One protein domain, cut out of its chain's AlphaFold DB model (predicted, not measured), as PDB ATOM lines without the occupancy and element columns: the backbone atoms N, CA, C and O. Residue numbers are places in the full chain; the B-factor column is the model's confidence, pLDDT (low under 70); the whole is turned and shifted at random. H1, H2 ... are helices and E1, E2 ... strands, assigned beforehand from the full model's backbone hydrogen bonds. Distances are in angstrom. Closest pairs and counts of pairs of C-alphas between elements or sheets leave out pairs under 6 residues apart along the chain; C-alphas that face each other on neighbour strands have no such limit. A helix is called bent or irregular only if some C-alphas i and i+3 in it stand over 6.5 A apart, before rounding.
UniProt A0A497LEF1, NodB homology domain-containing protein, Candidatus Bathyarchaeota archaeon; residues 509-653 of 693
ATOM      1  N   ILE A 509     309.908 353.707 304.034       96.19
ATOM      2  CA  ILE A 509     310.513 354.918 303.475       96.19
ATOM      3  C   ILE A 509     311.861 354.557 302.857       96.19
ATOM      4  O   ILE A 509     312.636 353.800 303.441       96.19
ATOM      5  N   ARG A 510     312.160 355.111 301.681       95.19
ATOM      6  CA  ARG A 510     313.460 354.943 301.019       95.19
ATOM      7  C   ARG A 510     314.206 356.265 300.997       95.19
ATOM      8  O   ARG A 510     313.597 357.321 300.822       95.19
ATOM      9  N   LEU A 511     315.523 356.198 301.174       96.00
ATOM     10  CA  LEU A 511     316.390 357.368 301.164       96.00
ATOM     11  C   LEU A 511     317.389 357.274 300.021       96.00
ATOM     12  O   LEU A 511     318.055 356.255 299.841       96.00
ATOM     13  N   LYS A 512     317.550 358.383 299.309       96.62
ATOM     14  CA  LYS A 512     318.627 358.568 298.341       96.62
ATOM     15  C   LYS A 512     319.443 359.787 298.747       96.62
ATOM     16  O   LYS A 512     318.893 360.873 298.918       96.62
ATOM     17  N   VAL A 513     320.742 359.591 298.930       96.50
ATOM     18  CA  VAL A 513     321.659 360.575 299.509       96.50
ATOM     19  C   VAL A 513     322.676 360.993 298.458       96.50
ATOM     20  O   VAL A 513     323.347 360.149 297.874       96.50
ATOM     21  N   THR A 514     322.821 362.296 298.243       96.75
ATOM     22  CA  THR A 514     323.815 362.868 297.332       96.75
ATOM     23  C   THR A 514     324.706 363.827 298.111       96.75
ATOM     24  O   THR A 514     324.252 364.881 298.562       96.75
ATOM     25  N   TYR A 515     325.974 363.470 298.289       94.62
ATOM     26  CA  TYR A 515     326.960 364.324 298.948       94.62
ATOM     27  C   TYR A 515     327.416 365.426 298.000       94.62
ATOM     28  O   TYR A 515     327.679 365.165 296.831       94.62
ATOM     29  N   THR A 516     327.528 366.645 298.518       91.88
ATOM     30  CA  THR A 516     327.936 367.843 297.772       91.88
ATOM     31  C   THR A 516     329.009 368.599 298.552       91.88
ATOM     32  O   THR A 516     329.209 368.354 299.743       91.88
ATOM     33  N   LEU A 517     329.688 369.556 297.917       88.44
ATOM     34  CA  LEU A 517     330.624 370.423 298.631       88.44
ATOM     35  C   LEU A 517     329.891 371.232 299.724       88.44
ATOM     36  O   LEU A 517     329.032 372.059 299.425       88.44
ATOM     37  N   GLY A 518     330.235 370.995 300.995       89.56
ATOM     38  CA  GLY A 518     329.670 371.716 302.146       89.56
ATOM     39  C   GLY A 518     328.247 371.305 302.550       89.56
ATOM     40  O   GLY A 518     327.577 372.054 303.264       89.56
ATOM     41  N   GLY A 519     327.752 370.150 302.097       94.38
ATOM     42  CA  GLY A 519     326.422 369.684 302.486       94.38
ATOM     43  C   GLY A 519     325.990 368.370 301.849       94.38
ATOM     44  O   GLY A 519     326.755 367.689 301.166       94.38
ATOM     45  N   VAL A 520     324.718 368.035 302.033       96.31
ATOM     46  CA  VAL A 520     324.106 366.809 301.519       96.31
ATOM     47  C   VAL A 520     322.690 367.086 301.024       96.31
ATOM     48  O   VAL A 520     321.945 367.848 301.638       96.31
ATOM     49  N   ASN A 521     322.310 366.471 299.911       97.50
ATOM     50  CA  ASN A 521     320.931 366.457 299.441       97.50
ATOM     51  C   ASN A 521     320.336 365.077 299.733       97.50
ATOM     52  O   ASN A 521     320.949 364.054 299.426       97.50
ATOM     53  N   VAL A 522     319.146 365.039 300.322       98.06
ATOM     54  CA  VAL A 522     318.458 363.805 300.703       98.06
ATOM     55  C   VAL A 522     317.087 363.785 300.048       98.06
ATOM     56  O   VAL A 522     316.269 364.672 300.286       98.06
ATOM     57  N   HIS A 523     316.826 362.759 299.246       98.19
ATOM     58  CA  HIS A 523     315.489 362.461 298.759       98.19
ATOM     59  C   HIS A 523     314.834 361.431 299.674       98.19
ATOM     60  O   HIS A 523     315.407 360.372 299.933       98.19
ATOM     61  N   VAL A 524     313.630 361.747 300.137       98.00
ATOM     62  CA  VAL A 524     312.787 360.881 300.962       98.00
ATOM     63  C   VAL A 524     311.618 360.416 300.105       98.00
ATOM     64  O   VAL A 524     310.794 361.228 299.686       98.00
ATOM     65  N   ASP A 525     311.557 359.118 299.827       97.56
ATOM     66  CA  ASP A 525     310.509 358.495 299.020       97.56
ATOM     67  C   ASP A 525     309.524 357.734 299.916       97.56
ATOM     68  O   ASP A 525     309.891 356.792 300.623       97.56
ATOM     69  N   LEU A 526     308.262 358.167 299.880       97.56
ATOM     70  CA  LEU A 526     307.144 357.615 300.644       97.56
ATOM     71  C   LEU A 526     306.164 356.821 299.771       97.56
ATOM     72  O   LEU A 526     305.048 356.528 300.205       97.56
ATOM     73  N   SER A 527     306.537 356.485 298.535       96.62
ATOM     74  CA  SER A 527     305.642 355.824 297.576       96.62
ATOM     75  C   SER A 527     305.088 354.492 298.097       96.62
ATOM     76  O   SER A 527     303.920 354.178 297.861       96.62
ATOM     77  N   ASP A 528     305.886 353.754 298.875       95.62
ATOM     78  CA  ASP A 528     305.499 352.462 299.458       95.62
ATOM     79  C   ASP A 528     304.839 352.579 300.840       95.62
ATOM     80  O   ASP A 528     304.374 351.580 301.396       95.62
ATOM     81  N   VAL A 529     304.764 353.780 301.421       97.38
ATOM     82  CA  VAL A 529     304.191 353.958 302.759       97.38
ATOM     83  C   VAL A 529     302.664 353.770 302.698       97.38
ATOM     84  O   VAL A 529     301.961 354.421 301.903       97.38
ATOM     85  N   PRO A 530     302.083 352.881 303.527       96.81
ATOM     86  CA  PRO A 530     300.634 352.724 303.595       96.81
ATOM     87  C   PRO A 530     299.945 354.018 304.044       96.81
ATOM     88  O   PRO A 530     300.393 354.664 304.987       96.81
ATOM     89  N   GLN A 531     298.806 354.361 303.428       95.94
ATOM     90  CA  GLN A 531     298.088 355.621 303.684       95.94
ATOM     91  C   GLN A 531     297.830 355.882 305.176       95.94
ATOM     92  O   GLN A 531     298.034 356.993 305.656       95.94
ATOM     93  N   LYS A 532     297.430 354.844 305.923       95.31
ATOM     94  CA  LYS A 532     297.157 354.923 307.368       95.31
ATOM     95  C   LYS A 532     298.375 355.301 308.223       95.31
ATOM     96  O   LYS A 532     298.198 355.663 309.381       95.31
ATOM     97  N   TYR A 533     299.588 355.187 307.679       96.94
ATOM     98  CA  TYR A 533     300.832 355.453 308.395       96.94
ATOM     99  C   TYR A 533     301.529 356.754 307.978       96.94
ATOM    100  O   TYR A 533     302.435 357.187 308.681       96.94
ATOM    101  N   LEU A 534     301.086 357.426 306.906       96.31
ATOM    102  CA  LEU A 534     301.723 358.656 306.410       96.31
ATOM    103  C   LEU A 534     301.775 359.771 307.460       96.31
ATOM    104  O   LEU A 534     302.803 360.415 307.614       96.31
ATOM    105  N   GLN A 535     300.714 359.947 308.254       96.00
ATOM    106  CA  GLN A 535     300.702 360.968 309.310       96.00
ATOM    107  C   GLN A 535     301.825 360.783 310.346       96.00
ATOM    108  O   GLN A 535     302.268 361.754 310.955       96.00
ATOM    109  N   TYR A 536     302.319 359.553 310.524       96.50
ATOM    110  CA  TYR A 536     303.378 359.233 311.480       96.50
ATOM    111  C   TYR A 536     304.784 359.531 310.947       96.50
ATOM    112  O   TYR A 536     305.744 359.318 311.678       96.50
ATOM    113  N   THR A 537     304.933 360.064 309.728       96.56
ATOM    114  CA  THR A 537     306.219 360.632 309.277       96.56
ATOM    115  C   THR A 537     306.537 361.935 310.004       96.56
ATOM    116  O   THR A 537     307.700 362.310 310.134       96.56
ATOM    117  N   SER A 538     305.500 362.625 310.485       96.81
ATOM    118  CA  SER A 538     305.633 363.871 311.224       96.81
ATOM    119  C   SER A 538     306.471 363.679 312.489       96.81
ATOM    120  O   SER A 538     306.313 362.706 313.229       96.81
ATOM    121  N   CYS A 539     307.374 364.625 312.746       96.31
ATOM    122  CA  CYS A 539     308.325 364.605 313.859       96.31
ATOM    123  C   CYS A 539     309.351 363.451 313.841       96.31
ATOM    124  O   CYS A 539     310.109 363.330 314.807       96.31
ATOM    125  N   MET A 540     309.411 362.610 312.796       97.94
ATOM    126  CA  MET A 540     310.629 361.835 312.496       97.94
ATOM    127  C   MET A 540     311.762 362.794 312.127       97.94
ATOM    128  O   MET A 540     311.513 363.985 311.920       97.94
ATOM    129  N   CYS A 541     313.003 362.315 312.012       97.69
ATOM    130  CA  CYS A 541     314.063 363.192 311.524       97.69
ATOM    131  C   CYS A 541     315.120 362.540 310.647       97.69
ATOM    132  O   CYS A 541     315.502 361.392 310.866       97.69
ATOM    133  N   LEU A 542     315.601 363.301 309.661       98.38
ATOM    134  CA  LEU A 542     316.843 362.996 308.962       98.38
ATOM    135  C   LEU A 542     317.990 363.411 309.874       98.38
ATOM    136  O   LEU A 542     318.206 364.602 310.097       98.38
ATOM    137  N   ARG A 543     318.701 362.431 310.417       97.25
ATOM    138  CA  ARG A 543     319.847 362.633 311.290       97.25
ATOM    139  C   ARG A 543     321.131 362.643 310.483       97.25
ATOM    140  O   ARG A 543     321.389 361.708 309.725       97.25
ATOM    141  N   VAL A 544     321.926 363.685 310.683       96.50
ATOM    142  CA  VAL A 544     323.230 363.889 310.055       96.50
ATOM    143  C   VAL A 544     324.302 363.678 311.118       96.50
ATOM    144  O   VAL A 544     324.409 364.444 312.067       96.50
ATOM    145  N   ASP A 545     325.082 362.611 310.980       93.25
ATOM    146  CA  ASP A 545     326.061 362.183 311.984       93.25
ATOM    147  C   ASP A 545     327.478 362.673 311.642       93.25
ATOM    148  O   ASP A 545     328.402 361.889 311.381       93.25
ATOM    149  N   GLY A 546     327.616 363.999 311.571       87.19
ATOM    150  CA  GLY A 546     328.840 364.693 311.177       87.19
ATOM    151  C   GLY A 546     328.793 366.180 311.520       87.19
ATOM    152  O   GLY A 546     328.530 366.533 312.666       87.19
ATOM    153  N   ASP A 547     329.077 367.032 310.535       86.62
ATOM    154  CA  ASP A 547     329.123 368.484 310.717       86.62
ATOM    155  C   ASP A 547     327.751 369.081 311.071       86.62
ATOM    156  O   ASP A 547     326.701 368.557 310.695       86.62
ATOM    157  N   HIS A 548     327.779 370.232 311.748       94.38
ATOM    158  CA  HIS A 548     326.583 370.957 312.164       94.38
ATOM    159  C   HIS A 548     325.746 371.441 310.973       94.38
ATOM    160  O   HIS A 548     326.284 371.969 309.998       94.38
ATOM    161  N   ILE A 549     324.423 371.315 311.065       97.25
ATOM    162  CA  ILE A 549     323.464 371.828 310.083       97.25
ATOM    163  C   ILE A 549     323.254 373.332 310.297       97.25
ATOM    164  O   ILE A 549     322.736 373.758 311.325       97.25
ATOM    165  N   GLY A 550     323.576 374.136 309.281       96.94
ATOM    166  CA  GLY A 550     323.397 375.592 309.317       96.94
ATOM    167  C   GLY A 550     322.191 376.103 308.525       96.94
ATOM    168  O   GLY A 550     321.681 377.199 308.772       96.94
ATOM    169  N   TYR A 551     321.731 375.338 307.534       97.44
ATOM    170  CA  TYR A 551     320.597 375.726 306.699       97.44
ATOM    171  C   TYR A 551     319.970 374.519 306.002       97.44
ATOM    172  O   TYR A 551     320.674 373.596 305.581       97.44
ATOM    173  N   VAL A 552     318.646 374.557 305.846       98.19
ATOM    174  CA  VAL A 552     317.872 373.505 305.185       98.19
ATOM    175  C   VAL A 552     316.892 374.118 304.194       98.19
ATOM    176  O   VAL A 552     316.172 375.064 304.517       98.19
ATOM    177  N   GLU A 553     316.821 373.530 303.003       98.06
ATOM    178  CA  GLU A 553     315.725 373.752 302.065       98.06
ATOM    179  C   GLU A 553     314.871 372.497 301.955       98.06
ATOM    180  O   GLU A 553     315.397 371.399 301.795       98.06
ATOM    181  N   PHE A 554     313.555 372.671 301.981       97.94
ATOM    182  CA  PHE A 554     312.581 371.634 301.677       97.94
ATOM    183  C   PHE A 554     311.841 372.035 300.406       97.94
ATOM    184  O   PHE A 554     311.215 373.097 300.361       97.94
ATOM    185  N   MET A 555     311.948 371.222 299.353       96.38
ATOM    186  CA  MET A 555     311.343 371.515 298.044       96.38
ATOM    187  C   MET A 555     311.684 372.931 297.528       96.38
ATOM    188  O   MET A 555     310.812 373.668 297.062       96.38
ATOM    189  N   ASN A 556     312.966 373.315 297.622       95.44
ATOM    190  CA  ASN A 556     313.514 374.626 297.223       95.44
ATOM    191  C   ASN A 556     312.974 375.837 298.008       95.44
ATOM    192  O   ASN A 556     312.948 376.956 297.497       95.44
ATOM    193  N   ARG A 557     312.519 375.633 299.247       96.00
ATOM    194  CA  ARG A 557     312.115 376.712 300.156       96.00
ATOM    195  C   ARG A 557     312.849 376.579 301.478       96.00
ATOM    196  O   ARG A 557     313.026 375.463 301.956       96.00
ATOM    197  N   ALA A 558     313.227 377.708 302.077       96.69
ATOM    198  CA  ALA A 558     313.825 377.733 303.410       96.69
ATOM    199  C   ALA A 558     312.937 376.979 304.410       96.69
ATOM    200  O   ALA A 558     311.727 377.214 304.478       96.69
ATOM    201  N   TYR A 559     313.543 376.073 305.171       97.81
ATOM    202  CA  TYR A 559     312.834 375.156 306.048       97.81
ATOM    203  C   TYR A 559     313.286 375.339 307.504       97.81
ATOM    204  O   TYR A 559     314.460 375.123 307.800       97.81
ATOM    205  N   PRO A 560     312.390 375.735 308.429       97.75
ATOM    206  CA  PRO A 560     312.783 376.112 309.788       97.75
ATOM    207  C   PRO A 560     312.918 374.935 310.762       97.75
ATOM    208  O   PRO A 560     313.224 375.162 311.925       97.75
ATOM    209  N   LEU A 561     312.622 373.695 310.371       98.06
ATOM    210  CA  LEU A 561     312.560 372.585 311.326       98.06
ATOM    211  C   LEU A 561     313.853 371.770 311.318       98.06
ATOM    212  O   LEU A 561     313.930 370.710 310.693       98.06
ATOM    213  N   PHE A 562     314.871 372.278 312.004       97.69
ATOM    214  CA  PHE A 562     316.145 371.590 312.168       97.69
ATOM    215  C   PHE A 562     316.874 372.006 313.450       97.69
ATOM    216  O   PHE A 562     316.678 373.103 313.970       97.69
ATOM    217  N   SER A 563     317.733 371.114 313.932       95.81
ATOM    218  CA  SER A 563     318.779 371.361 314.925       95.81
ATOM    219  C   SER A 563     320.149 371.084 314.307       95.81
ATOM    220  O   SER A 563     320.242 370.743 313.129       95.81
ATOM    221  N   ASP A 564     321.202 371.164 315.118       94.44
ATOM    222  CA  ASP A 564     322.592 370.929 314.720       94.44
ATOM    223  C   ASP A 564     322.831 369.623 313.948       94.44
ATOM    224  O   ASP A 564     323.766 369.550 313.164       94.44
ATOM    225  N   ASP A 565     322.023 368.587 314.166       95.44
ATOM    226  CA  ASP A 565     322.264 367.235 313.652       95.44
ATOM    227  C   ASP A 565     321.002 366.547 313.104       95.44
ATOM    228  O   ASP A 565     321.011 365.345 312.830       95.44
ATOM    229  N   CYS A 566     319.888 367.269 312.977       96.88
ATOM    230  CA  CYS A 566     318.588 366.666 312.700       96.88
ATOM    231  C   CYS A 566     317.683 367.625 311.934       96.88
ATOM    232  O   CYS A 566     317.442 368.747 312.366       96.88
ATOM    233  N   VAL A 567     317.137 367.163 310.811       98.44
ATOM    234  CA  VAL A 567     316.061 367.840 310.078       98.44
ATOM    235  C   VAL A 567     314.749 367.152 310.417       98.44
ATOM    236  O   VAL A 567     314.568 365.979 310.092       98.44
ATOM    237  N   ILE A 568     313.837 367.858 311.080       98.56
ATOM    238  CA  ILE A 568     312.556 367.309 311.541       98.56
ATOM    239  C   ILE A 568     311.600 367.238 310.350       98.56
ATOM    240  O   ILE A 568     311.385 368.240 309.670       98.56
ATOM    241  N   LEU A 569     311.011 366.076 310.085       98.12
ATOM    242  CA  LEU A 569     310.080 365.893 308.974       98.12
ATOM    243  C   LEU A 569     308.696 366.464 309.318       98.12
ATOM    244  O   LEU A 569     308.228 366.304 310.454       98.12
ATOM    245  N   PRO A 570     308.000 367.068 308.337       97.25
ATOM    246  CA  PRO A 570     306.581 367.331 308.460       97.25
ATOM    247  C   PRO A 570     305.778 366.046 308.184       97.25
ATOM    248  O   PRO A 570     306.326 364.984 307.869       97.25
ATOM    249  N   GLU A 571     304.454 366.134 308.268       96.12
ATOM    250  CA  GLU A 571     303.610 365.141 307.615       96.12
ATOM    251  C   GLU A 571     303.819 365.219 306.100       96.12
ATOM    252  O   GLU A 571     303.690 366.282 305.490       96.12
ATOM    253  N   LEU A 572     304.142 364.080 305.494       95.00
ATOM    254  CA  LEU A 572     304.373 363.968 304.062       95.00
ATOM    255  C   LEU A 572     303.282 363.097 303.441       95.00
ATOM    256  O   LEU A 572     302.952 362.022 303.946       95.00
ATOM    257  N   SER A 573     302.719 363.552 302.322       94.62
ATOM    258  CA  SER A 573     301.854 362.708 301.500       94.62
ATOM    259  C   SER A 573     302.687 361.694 300.705       94.62
ATOM    260  O   SER A 573     303.915 361.695 300.754       94.62
ATOM    261  N   ARG A 574     302.035 360.809 299.946       96.56
ATOM    262  CA  ARG A 574     302.761 359.913 299.034       96.56
ATOM    263  C   ARG A 574     303.512 360.721 297.979       96.56
ATOM    264  O   ARG A 574     302.920 361.587 297.339       96.56
ATOM    265  N   GLY A 575     304.784 360.397 297.781       96.88
ATOM    266  CA  GLY A 575     305.640 361.040 296.793       96.88
ATOM    267  C   GLY A 575     307.110 361.017 297.196       96.88
ATOM    268  O   GLY A 575     307.487 360.389 298.185       96.88
ATOM    269  N   VAL A 576     307.918 361.731 296.413       97.75
ATOM    270  CA  VAL A 576     309.350 361.925 296.646       97.75
ATOM    271  C   VAL A 576     309.593 363.384 297.005       97.75
ATOM    272  O   VAL A 576     309.126 364.282 296.304       97.75
ATOM    273  N   TYR A 577     310.336 363.610 298.083       98.19
ATOM    274  CA  TYR A 577     310.613 364.938 298.617       98.19
ATOM    275  C   TYR A 577     312.107 365.177 298.754       98.19
ATOM    276  O   TYR A 577     312.829 364.282 299.179       98.19
ATOM    277  N   GLU A 578     312.562 366.387 298.440       98.38
ATOM    278  CA  GLU A 578     313.972 366.768 298.521       98.38
ATOM    279  C   GLU A 578     314.230 367.687 299.721       98.38
ATOM    280  O   GLU A 578     313.576 368.725 299.884       98.38
ATOM    281  N   PHE A 579     315.238 367.318 300.511       98.50
ATOM    282  CA  PHE A 579     315.860 368.150 301.532       98.50
ATOM    283  C   PHE A 579     317.292 368.485 301.116       98.50
ATOM    284  O   PHE A 579     318.107 367.585 300.915       98.50
ATOM    285  N   LYS A 580     317.627 369.774 301.020       98.19
ATOM    286  CA  LYS A 580     319.003 370.241 300.795       98.19
ATOM    287  C   LYS A 580     319.558 370.761 302.105       98.19
ATOM    288  O   LYS A 580     319.084 371.770 302.617       98.19
ATOM    289  N   ILE A 581     320.548 370.066 302.639       97.88
ATOM    290  CA  ILE A 581     321.157 370.334 303.938       97.88
ATOM    291  C   ILE A 581     322.529 370.957 303.688       97.88
ATOM    292  O   ILE A 581     323.338 370.428 302.919       97.88
ATOM    293  N   ARG A 582     322.792 372.105 304.311       97.00
ATOM    294  CA  ARG A 582     324.076 372.812 304.233       97.00
ATOM    295  C   ARG A 582     324.696 372.905 305.614       97.00
ATOM    296  O   ARG A 582     324.014 373.273 306.572       97.00
ATOM    297  N   TYR A 583     325.981 372.586 305.695       96.12
ATOM    298  CA  TYR A 583     326.710 372.587 306.954       96.12
ATOM    299  C   TYR A 583     327.174 373.997 307.343       96.12
ATOM    300  O   TYR A 583     327.414 374.848 306.481       96.12
ATOM    301  N   GLY A 584     327.298 374.241 308.647       95.50
ATOM    302  CA  GLY A 584     327.787 375.488 309.233       95.50
ATOM    303  C   GLY A 584     326.881 376.036 310.334       95.50
ATOM    304  O   GLY A 584     326.027 375.336 310.862       95.50
ATOM    305  N   GLU A 585     327.068 377.313 310.661       93.50
ATOM    306  CA  GLU A 585     326.262 378.011 311.669       93.50
ATOM    307  C   GLU A 585     324.829 378.286 311.177       93.50
ATOM    308  O   GLU A 585     324.657 378.657 310.003       93.50
ATOM    309  N   PRO A 586     323.803 378.176 312.047       93.19
ATOM    310  CA  PRO A 586     322.420 378.483 311.701       93.19
ATOM    311  C   PRO A 586     322.225 379.904 311.159       93.19
ATOM    312  O   PRO A 586     322.567 380.890 311.812       93.19
ATOM    313  N   ARG A 587     321.629 380.024 309.966       88.88
ATOM    314  CA  ARG A 587     321.420 381.325 309.282       88.88
ATOM    315  C   ARG A 587     319.986 381.840 309.308       88.88
ATOM    316  O   ARG A 587     319.727 382.946 308.844       88.88
ATOM    317  N   ILE A 588     319.055 381.027 309.793       93.31
ATOM    318  CA  ILE A 588     317.623 381.323 309.805       93.31
ATOM    319  C   ILE A 588     317.013 380.979 311.169       93.31
ATOM    320  O   ILE A 588     317.536 380.103 311.867       93.31
ATOM    321  N   PRO A 589     315.896 381.627 311.551       94.62
ATOM    322  CA  PRO A 589     315.067 381.170 312.659       94.62
ATOM    323  C   PRO A 589     314.683 379.702 312.473       94.62
ATOM    324  O   PRO A 589     314.229 379.309 311.396       94.62
ATOM    325  N   HIS A 590     314.858 378.899 313.518       96.62
ATOM    326  CA  HIS A 590     314.609 377.464 313.451       96.62
ATOM    327  C   HIS A 590     314.058 376.892 314.762       96.62
ATOM    328  O   HIS A 590     314.176 377.488 315.836       96.62
ATOM    329  N   ILE A 591     313.417 375.730 314.654       97.19
ATOM    330  CA  ILE A 591     312.906 374.921 315.757       97.19
ATOM    331  C   ILE A 591     313.788 373.688 315.894       97.19
ATOM    332  O   ILE A 591     313.861 372.870 314.979       97.19
ATOM    333  N   ILE A 592     314.396 373.547 317.071       96.31
ATOM    334  CA  ILE A 592     315.361 372.484 317.369       96.31
ATOM    335  C   ILE A 592     314.700 371.195 317.866       96.31
ATOM    336  O   ILE A 592     315.318 370.136 317.832       96.31
ATOM    337  N   HIS A 593     313.459 371.259 318.359       96.94
ATOM    338  CA  HIS A 593     312.726 370.076 318.814       96.94
ATOM    339  C   HIS A 593     311.216 370.309 318.812       96.94
ATOM    340  O   HIS A 593     310.742 371.385 319.184       96.94
ATOM    341  N   VAL A 594     310.468 369.275 318.424       95.94
ATOM    342  CA  VAL A 594     309.005 369.219 318.518       95.94
ATOM    343  C   VAL A 594     308.613 367.827 319.006       95.94
ATOM    344  O   VAL A 594     309.038 366.822 318.429       95.94
ATOM    345  N   THR A 595     307.802 367.746 320.061       94.31
ATOM    346  CA  THR A 595     307.230 366.461 320.501       94.31
ATOM    347  C   THR A 595     306.135 365.981 319.538       94.31
ATOM    348  O   THR A 595     305.851 366.607 318.518       94.31
ATOM    349  N   SER A 596     305.543 364.821 319.811       90.62
ATOM    350  CA  SER A 596     304.584 364.181 318.908       90.62
ATOM    351  C   SER A 596     303.397 365.078 318.517       90.62
ATOM    352  O   SER A 596     302.575 365.443 319.352       90.62
ATOM    353  N   CYS A 597     303.301 365.432 317.231       95.25
ATOM    354  CA  CYS A 597     302.142 366.079 316.611       95.25
ATOM    355  C   CYS A 597     302.188 365.913 315.085       95.25
ATOM    356  O   CYS A 597     303.208 365.497 314.529       95.25
ATOM    357  N   ARG A 598     301.094 366.248 314.392       96.31
ATOM    358  CA  ARG A 598     301.077 366.402 312.929       96.31
ATOM    359  C   ARG A 598     301.563 367.804 312.588       96.31
ATOM    360  O   ARG A 598     300.954 368.774 313.030       96.31
ATOM    361  N   ILE A 599     302.625 367.913 311.803       97.50
ATOM    362  CA  ILE A 599     303.152 369.170 311.274       97.50
ATOM    363  C   ILE A 599     302.695 369.266 309.821       97.50
ATOM    364  O   ILE A 599     303.268 368.635 308.939       97.50
ATOM    365  N   LEU A 600     301.645 370.042 309.577       96.81
ATOM    366  CA  LEU A 600     301.014 370.163 308.261       96.81
ATOM    367  C   LEU A 600     301.786 371.121 307.346       96.81
ATOM    368  O   LEU A 600     301.823 370.944 306.132       96.81
ATOM    369  N   SER A 601     302.410 372.147 307.928       96.00
ATOM    370  CA  SER A 601     303.306 373.055 307.211       96.00
ATOM    371  C   SER A 601     304.196 373.831 308.175       96.00
ATOM    372  O   SER A 601     303.772 374.138 309.291       96.00
ATOM    373  N   ALA A 602     305.378 374.230 307.707       97.06
ATOM    374  CA  ALA A 602     306.284 375.124 308.417       97.06
ATOM    375  C   ALA A 602     306.859 376.174 307.457       97.06
ATOM    376  O   ALA A 602     307.228 375.844 306.329       97.06
ATOM    377  N   ALA A 603     306.924 377.433 307.887       95.94
ATOM    378  CA  ALA A 603     307.430 378.540 307.076       95.94
ATOM    379  C   ALA A 603     308.081 379.631 307.936       95.94
ATOM    380  O   ALA A 603     307.816 379.735 309.134       95.94
ATOM    381  N   ILE A 604     308.892 380.475 307.297       95.38
ATOM    382  CA  ILE A 604     309.493 381.670 307.900       95.38
ATOM    383  C   ILE A 604     308.909 382.904 307.213       95.38
ATOM    384  O   ILE A 604     308.874 382.959 305.983       95.38
ATOM    385  N   LYS A 605     308.457 383.890 307.995       93.25
ATOM    386  CA  LYS A 605     308.051 385.219 307.504       93.25
ATOM    387  C   LYS A 605     308.511 386.283 308.495       93.25
ATOM    388  O   LYS A 605     308.227 386.155 309.685       93.25
ATOM    389  N   ASP A 606     309.212 387.305 308.008       89.19
ATOM    390  CA  ASP A 606     309.708 388.431 308.815       89.19
ATOM    391  C   ASP A 606     310.432 387.975 310.096       89.19
ATOM    392  O   ASP A 606     310.100 388.400 311.197       89.19
ATOM    393  N   GLU A 607     311.360 387.021 309.953       88.88
ATOM    394  CA  GLU A 607     312.122 386.397 311.054       88.88
ATOM    395  C   GLU A 607     311.293 385.596 312.084       88.88
ATOM    396  O   GLU A 607     311.831 385.078 313.063       88.88
ATOM    397  N   ASN A 608     309.989 385.425 311.856       94.50
ATOM    398  CA  ASN A 608     309.112 384.613 312.696       94.50
ATOM    399  C   ASN A 608     308.854 383.242 312.066       94.50
ATOM    400  O   ASN A 608     308.769 383.103 310.843       94.50
ATOM    401  N   ILE A 609     308.676 382.234 312.918       97.31
ATOM    402  CA  ILE A 609     308.389 380.861 312.501       97.31
ATOM    403  C   ILE A 609     306.883 380.619 312.595       97.31
ATOM    404  O   ILE A 609     306.279 380.851 313.640       97.31
ATOM    405  N   PHE A 610     306.286 380.126 311.514       97.69
ATOM    406  CA  PHE A 610     304.871 379.775 311.435       97.69
ATOM    407  C   PHE A 610     304.727 378.272 311.250       97.69
ATOM    408  O   PHE A 610     305.249 377.716 310.283       97.69
ATOM    409  N   LEU A 611     303.992 377.635 312.155       97.56
ATOM    410  CA  LEU A 611     303.639 376.226 312.092       97.56
ATOM    411  C   LEU A 611     302.129 376.064 311.991       97.56
ATOM    412  O   LEU A 611     301.377 376.683 312.741       97.56
ATOM    413  N   ASN A 612     301.702 375.173 311.106       97.25
ATOM    414  CA  ASN A 612     300.355 374.624 311.136       97.25
ATOM    415  C   ASN A 612     300.446 373.198 311.671       97.25
ATOM    416  O   ASN A 612     301.157 372.371 311.089       97.25
ATOM    417  N   THR A 613     299.786 372.924 312.790       96.62
ATOM    418  CA  THR A 613     299.891 371.648 313.493       96.62
ATOM    419  C   THR A 613     298.544 371.143 313.991       96.62
ATOM    420  O   THR A 613     297.628 371.908 314.296       96.62
ATOM    421  N   SER A 614     298.424 369.823 314.104       95.12
ATOM    422  CA  SER A 614     297.257 369.172 314.695       95.12
ATOM    423  C   SER A 614     297.647 367.948 315.521       95.12
ATOM    424  O   SER A 614     298.778 367.460 315.462       95.12
ATOM    425  N   ARG A 615     296.682 367.404 316.264       91.81
ATOM    426  CA  ARG A 615     296.841 366.156 317.022       91.81
ATOM    427  C   ARG A 615     297.227 364.992 316.097       91.81
ATOM    428  O   ARG A 615     296.626 364.847 315.033       91.81
ATOM    429  N   ILE A 616     298.175 364.152 316.528       87.81
ATOM    430  CA  ILE A 616     298.416 362.813 315.950       87.81
ATOM    431  C   ILE A 616     297.960 361.704 316.905       87.81
ATOM    432  O   ILE A 616     297.183 360.835 316.518       87.81
ATOM    433  N   TRP A 617     298.420 361.773 318.155       85.50
ATOM    434  CA  TRP A 617     298.164 360.813 319.224       85.50
ATOM    435  C   TRP A 617     297.957 361.565 320.539       85.50
ATOM    436  O   TRP A 617     296.825 361.644 321.020       85.50
ATOM    437  N   ASP A 618     299.014 362.212 321.047       83.81
ATOM    438  CA  ASP A 618     298.940 363.158 322.165       83.81
ATOM    439  C   ASP A 618     298.189 364.430 321.735       83.81
ATOM    440  O   ASP A 618     298.320 364.914 320.606       83.81
ATOM    441  N   ASN A 619     297.394 364.971 322.654       86.12
ATOM    442  CA  ASN A 619     296.676 366.232 322.499       86.12
ATOM    443  C   ASN A 619     297.550 367.464 322.666       86.12
ATOM    444  O   ASN A 619     297.047 368.581 322.513       86.12
ATOM    445  N   ARG A 620     298.823 367.298 323.013       90.88
ATOM    446  CA  ARG A 620     299.720 368.415 323.278       90.88
ATOM    447  C   ARG A 620     301.034 368.258 322.538       90.88
ATOM    448  O   ARG A 620     301.463 367.156 322.217       90.88
ATOM    449  N   ALA A 621     301.685 369.388 322.309       94.31
ATOM    450  CA  ALA A 621     303.031 369.433 321.776       94.31
ATOM    451  C   ALA A 621     303.882 370.433 322.553       94.31
ATOM    452  O   ALA A 621     303.438 371.528 322.903       94.31
ATOM    453  N   ARG A 622     305.134 370.061 322.781       95.19
ATOM    454  CA  ARG A 622     306.188 370.926 323.287       95.19
ATOM    455  C   ARG A 622     307.090 371.294 322.117       95.19
ATOM    456  O   ARG A 622     307.520 370.419 321.368       95.19
ATOM    457  N   ILE A 623     307.353 372.586 321.968       96.31
ATOM    458  CA  ILE A 623     308.172 373.156 320.895       96.31
ATOM    459  C   ILE A 623     309.363 373.856 321.538       96.31
ATOM    460  O   ILE A 623     309.181 374.736 322.382       96.31
ATOM    461  N   CYS A 624     310.575 373.488 321.134       96.19
ATOM    462  CA  CYS A 624     311.807 374.107 321.608       96.19
ATOM    463  C   CYS A 624     312.454 374.916 320.481       96.19
ATOM    464  O   CYS A 624     312.663 374.412 319.377       96.19
ATOM    465  N   VAL A 625     312.823 376.158 320.780       95.50
ATOM    466  CA  VAL A 625     313.497 377.074 319.850       95.50
ATOM    467  C   VAL A 625     314.698 377.731 320.513       95.50
ATOM    468  O   VAL A 625     314.684 377.907 321.734       95.50
ATOM    469  N   PRO A 626     315.724 378.155 319.763       93.56
ATOM    470  CA  PRO A 626     316.732 379.046 320.312       93.56
ATOM    471  C   PRO A 626     316.096 380.354 320.808       93.56
ATOM    472  O   PRO A 626     315.036 380.790 320.348       93.56
ATOM    473  N   LYS A 627     316.733 380.987 321.791       90.25
ATOM    474  CA  LYS A 627     316.274 382.252 322.367       90.25
ATOM    475  C   LYS A 627     316.224 383.356 321.301       90.25
ATOM    476  O   LYS A 627     317.173 383.534 320.550       90.25
ATOM    477  N   GLY A 628     315.157 384.159 321.331       86.12
ATOM    478  CA  GLY A 628     315.028 385.377 320.519       86.12
ATOM    479  C   GLY A 628     314.071 385.266 319.333       86.12
ATOM    480  O   GLY A 628     313.743 386.289 318.745       86.12
ATOM    481  N   PHE A 629     313.564 384.069 319.027       90.19
ATOM    482  CA  PHE A 629     312.603 383.866 317.942       90.19
ATOM    483  C   PHE A 629     311.159 383.838 318.437       90.19
ATOM    484  O   PHE A 629     310.871 383.370 319.541       90.19
ATOM    485  N   ASN A 630     310.234 384.299 317.593       94.06
ATOM    486  CA  ASN A 630     308.804 384.119 317.825       94.06
ATOM    487  C   ASN A 630     308.284 382.929 317.026       94.06
ATOM    488  O   ASN A 630     308.651 382.732 315.864       94.06
ATOM    489  N   VAL A 631     307.368 382.190 317.644       97.25
ATOM    490  CA  VAL A 631     306.684 381.062 317.021       97.25
ATOM    491  C   VAL A 631     305.184 381.324 317.030       97.25
ATOM    492  O   VAL A 631     304.604 381.678 318.060       97.25
ATOM    493  N   TYR A 632     304.568 381.137 315.872       97.56
ATOM    494  CA  TYR A 632     303.129 381.148 315.675       97.56
ATOM    495  C   TYR A 632     302.692 379.729 315.343       97.56
ATOM    496  O   TYR A 632     303.246 379.104 314.440       97.56
ATOM    497  N   VAL A 633     301.712 379.217 316.078       97.12
ATOM    498  CA  VAL A 633     301.117 377.903 315.846       97.12
ATOM    499  C   VAL A 633     299.648 378.115 315.538       97.12
ATOM    500  O   VAL A 633     298.944 378.720 316.344       97.12
ATOM    501  N   ASN A 634     299.200 377.653 314.370       96.00
ATOM    502  CA  ASN A 634     297.832 377.855 313.880       96.00
ATOM    503  C   ASN A 634     297.421 379.335 313.982       96.00
ATOM    504  O   ASN A 634     296.435 379.687 314.629       96.00
ATOM    505  N   ASP A 635     298.277 380.203 313.430       93.81
ATOM    506  CA  ASP A 635     298.160 381.669 313.420       93.81
ATOM    507  C   ASP A 635     298.142 382.358 314.798       93.81
ATOM    508  O   ASP A 635     297.999 383.577 314.891       93.81
ATOM    509  N   THR A 636     298.379 381.616 315.884       95.38
ATOM    510  CA  THR A 636     298.427 382.151 317.248       95.38
ATOM    511  C   THR A 636     299.859 382.186 317.764       95.38
ATOM    512  O   THR A 636     300.553 381.169 317.775       95.38
ATOM    513  N   ARG A 637     300.320 383.351 318.233       96.06
ATOM    514  CA  ARG A 637     301.635 383.464 318.882       96.06
ATOM    515  C   ARG A 637     301.632 382.678 320.189       96.06
ATOM    516  O   ARG A 637     300.836 382.976 321.079       96.06
ATOM    517  N   ILE A 638     302.542 381.720 320.329       95.81
ATOM    518  CA  ILE A 638     302.651 380.929 321.561       95.81
ATOM    519  C   ILE A 638     303.540 381.632 322.589       95.81
ATOM    520  O   ILE A 638     304.493 382.335 322.243       95.81
ATOM    521  N   SER A 639     303.242 381.423 323.872       94.31
ATOM    522  CA  SER A 639     304.098 381.892 324.962       94.31
ATOM    523  C   SER A 639     305.333 381.003 325.079       94.31
ATOM    524  O   SER A 639     305.217 379.780 325.161       94.31
ATOM    525  N   LEU A 640     306.511 381.625 325.124       94.12
ATOM    526  CA  LEU A 640     307.796 380.942 325.226       94.12
ATOM    527  C   LEU A 640     308.450 381.239 326.577       94.12
ATOM    528  O   LEU A 640     308.637 382.396 326.950       94.12
ATOM    529  N   LYS A 641     308.837 380.190 327.304       92.19
ATOM    530  CA  LYS A 641     309.611 380.290 328.545       92.19
ATOM    531  C   LYS A 641     311.086 380.043 328.246       92.19
ATOM    532  O   LYS A 641     311.453 378.944 327.834       92.19
ATOM    533  N   THR A 642     311.929 381.047 328.468       90.00
ATOM    534  CA  THR A 642     313.377 380.945 328.243       90.00
ATOM    535  C   THR A 642     314.077 380.200 329.382       90.00
ATOM    536  O   THR A 642     313.912 380.533 330.555       90.00
ATOM    537  N   CYS A 643     314.906 379.227 329.016       86.00
ATOM    538  CA  CYS A 643     315.765 378.430 329.879       86.00
ATOM    539  C   CYS A 643     317.181 378.411 329.272       86.00
ATOM    540  O   CYS A 643     317.476 377.624 328.373       86.00
ATOM    541  N   GLY A 644     318.062 379.302 329.737       88.25
ATOM    542  CA  GLY A 644     319.391 379.478 329.138       88.25
ATOM    543  C   GLY A 644     319.305 380.058 327.721       88.25
ATOM    544  O   GLY A 644     318.702 381.116 327.524       88.25
ATOM    545  N   ASN A 645     319.894 379.362 326.744       89.75
ATOM    546  CA  ASN A 645     319.899 379.759 325.328       89.75
ATOM    547  C   ASN A 645     318.719 379.186 324.523       89.75
ATOM    548  O   ASN A 645     318.592 379.479 323.337       89.75
ATOM    549  N   THR A 646     317.836 378.427 325.168       92.81
ATOM    550  CA  THR A 646     316.671 377.784 324.548       92.81
ATOM    551  C   THR A 646     315.392 378.339 325.164       92.81
ATOM    552  O   THR A 646     315.366 378.733 326.328       92.81
ATOM    553  N   SER A 647     314.309 378.386 324.399       94.62
ATOM    554  CA  SER A 647     312.968 378.700 324.884       94.62
ATOM    555  C   SER A 647     312.004 377.566 324.553       94.62
ATOM    556  O   SER A 647     312.097 376.961 323.487       94.62
ATOM    557  N   ILE A 648     311.086 377.278 325.476       94.44
ATOM    558  CA  ILE A 648     310.071 376.230 325.328       94.44
ATOM    559  C   ILE A 648     308.689 376.869 325.230       94.44
ATOM    560  O   ILE A 648     308.327 377.687 326.078       94.44
ATOM    561  N   GLY A 649     307.907 376.447 324.242       94.25
ATOM    562  CA  GLY A 649     306.475 376.691 324.147       94.25
ATOM    563  C   GLY A 649     305.673 375.402 324.279       94.25
ATOM    564  O   GLY A 649     306.156 374.319 323.943       94.25
ATOM    565  N   TYR A 650     304.435 375.535 324.745       94.06
ATOM    566  CA  TYR A 650     303.486 374.433 324.879       94.06
ATOM    567  C   TYR A 650     302.232 374.739 324.066       94.06
ATOM    568  O   TYR A 650     301.729 375.863 324.083       94.06
ATOM    569  N   VAL A 651     301.735 373.729 323.361       93.56
ATOM    570  CA  VAL A 651     300.540 373.789 322.522       93.56
ATOM    571  C   VAL A 651     299.582 372.712 322.995       93.56
ATOM    572  O   VAL A 651     299.983 371.566 323.172       93.56
ATOM    573  N   THR A 652     298.315 373.072 323.178       91.12
ATOM    574  CA  THR A 652     297.230 372.128 323.465       91.12
ATOM    575  C   THR A 652     296.248 372.161 322.301       91.12
ATOM    576  O   THR A 652     295.675 373.208 322.015       91.12
ATOM    577  N   PHE A 653     296.071 371.032 321.615       89.50
ATOM    578  CA  PHE A 653     295.167 370.893 320.468       89.50
ATOM    579  C   PHE A 653     293.712 370.718 320.902       89.50
ATOM    580  O   PHE A 653     292.806 371.279 320.291       89.50
TER     581      PHE A 653
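Overview. This is residues 509 to 653 of the 693 residues of the protein "NodB homology domain-containing protein" of Candidatus Bathyarchaeota archaeon (UniProt A0A497LEF1). Two lobes built of strands stand side by side: the first is a twisted four-stranded sheet, E1 E2 E6 E4, with the short strand pair E3 E5 over one face and the helix H1 toward one end; the second is two small three-stranded sheets, E7 E8 E10 and E9 E12 E11, loosely and only partly face to face. Residues 584 to 597 run from the first lobe to the second. The printed part has 145 residues, with one named helix and twelve named strands in the order E1 E2 H1 E3 E4 E5 E6 E7 E8 E9 E10 E11 E12; the class is mostly strand. The sheet E7 E8 E10 is mixed and the other three are antiparallel. The whole is compact, with a radius of gyration of the C-alphas of 14.8 A and spans of 38 by 37 by 25 A.

Arrangement. The largest sheet runs E1, residues 510 to 516, E2, residues 519 to 525, E6, residues 576 to 583, and E4, residues 549 to 554; E1 and E4 are its edge strands. E1 and E2 are a hairpin at 162 degrees, with N 514 and O 521 at 2.8 A. E2 and E6 are antiparallel at 163 degrees, with N 522 and O 579 at 2.8 A, and E6 and E4 at 157 degrees, with N 580 and O 553 at 2.9 A. E3, residues 541 to 544, and E5, residues 566 to 568, are antiparallel at 162 degrees, with N 542 and O 567 at 2.9 A. E2 and E3 are only just apart, at 8.5 A; E3 and E4 meet only through their link. The closest C-alphas of E4 and E5 are those of Ile 549 and Cys 566, 7.6 A apart. H1, residues 531 to 537, is irregular, with C-alphas 532 and 535 7.3 A apart; 0 of its 3 O i to N i+4 pairs and 3 of its 4 O i to N i+3 pairs are within hydrogen-bond range. H1 is not on the largest sheet. In the second lobe, E7, residues 598 to 605, and E8, residues 608 to 614, are a hairpin at 164 degrees, with N 603 and O 610 at 2.9 A. E8 and E10, residues 631 to 633, are parallel at 26 degrees, with N 611 and O 632 at 2.8 A. H1 only grazes this sheet, with its residues 535 to 537; the closest C-alphas of H1 and E7 are those of Gln 535 and Arg 598, 6.5 A apart. E9, residues 620 to 626, and E12, residues 646 to 652, are antiparallel at 159 degrees, with N 623 and O 649 at 2.9 A. E11, residues 640 to 643, and E12 are a hairpin at 143 degrees, with N 641 and O 648 at 2.8 A. The closest C-alphas of E10 and E12 are those of Val 633 and Val 651, 7.9 A apart. E8 and E12 are apart, and so are E4 and E7.

Along the chain. E1 begins at C-alpha 510, (313.460, 354.943, 301.019), and is 19.7 A long; E2 is 19.8 A, E6 22.8 A and E4 13.8 A. H1 measures 11.1 A. E7 begins at C-alpha 598, (301.077, 366.402, 312.929), and is 20.8 A long; E8 is 19.6 A and E9 20.3 A. E12, 20.3 A long, ends at C-alpha 652, (297.230, 372.128, 323.465). E3, E5, E10 and E11 are short strands of three or four residues.

Size, cuts and confidence. The two C-alphas farthest apart are those of Asp 528 and Gly 644, at 42.5 A. The printed part has no cut. The links E4 to E5, 11 residues, and E6 to E7, 14 residues, are long; in the latter, residues 593 to 594 pair with residues 623 to 624 of E9, antiparallel. The mean pLDDT of the printed part is 95.0, and no printed residue is under 70.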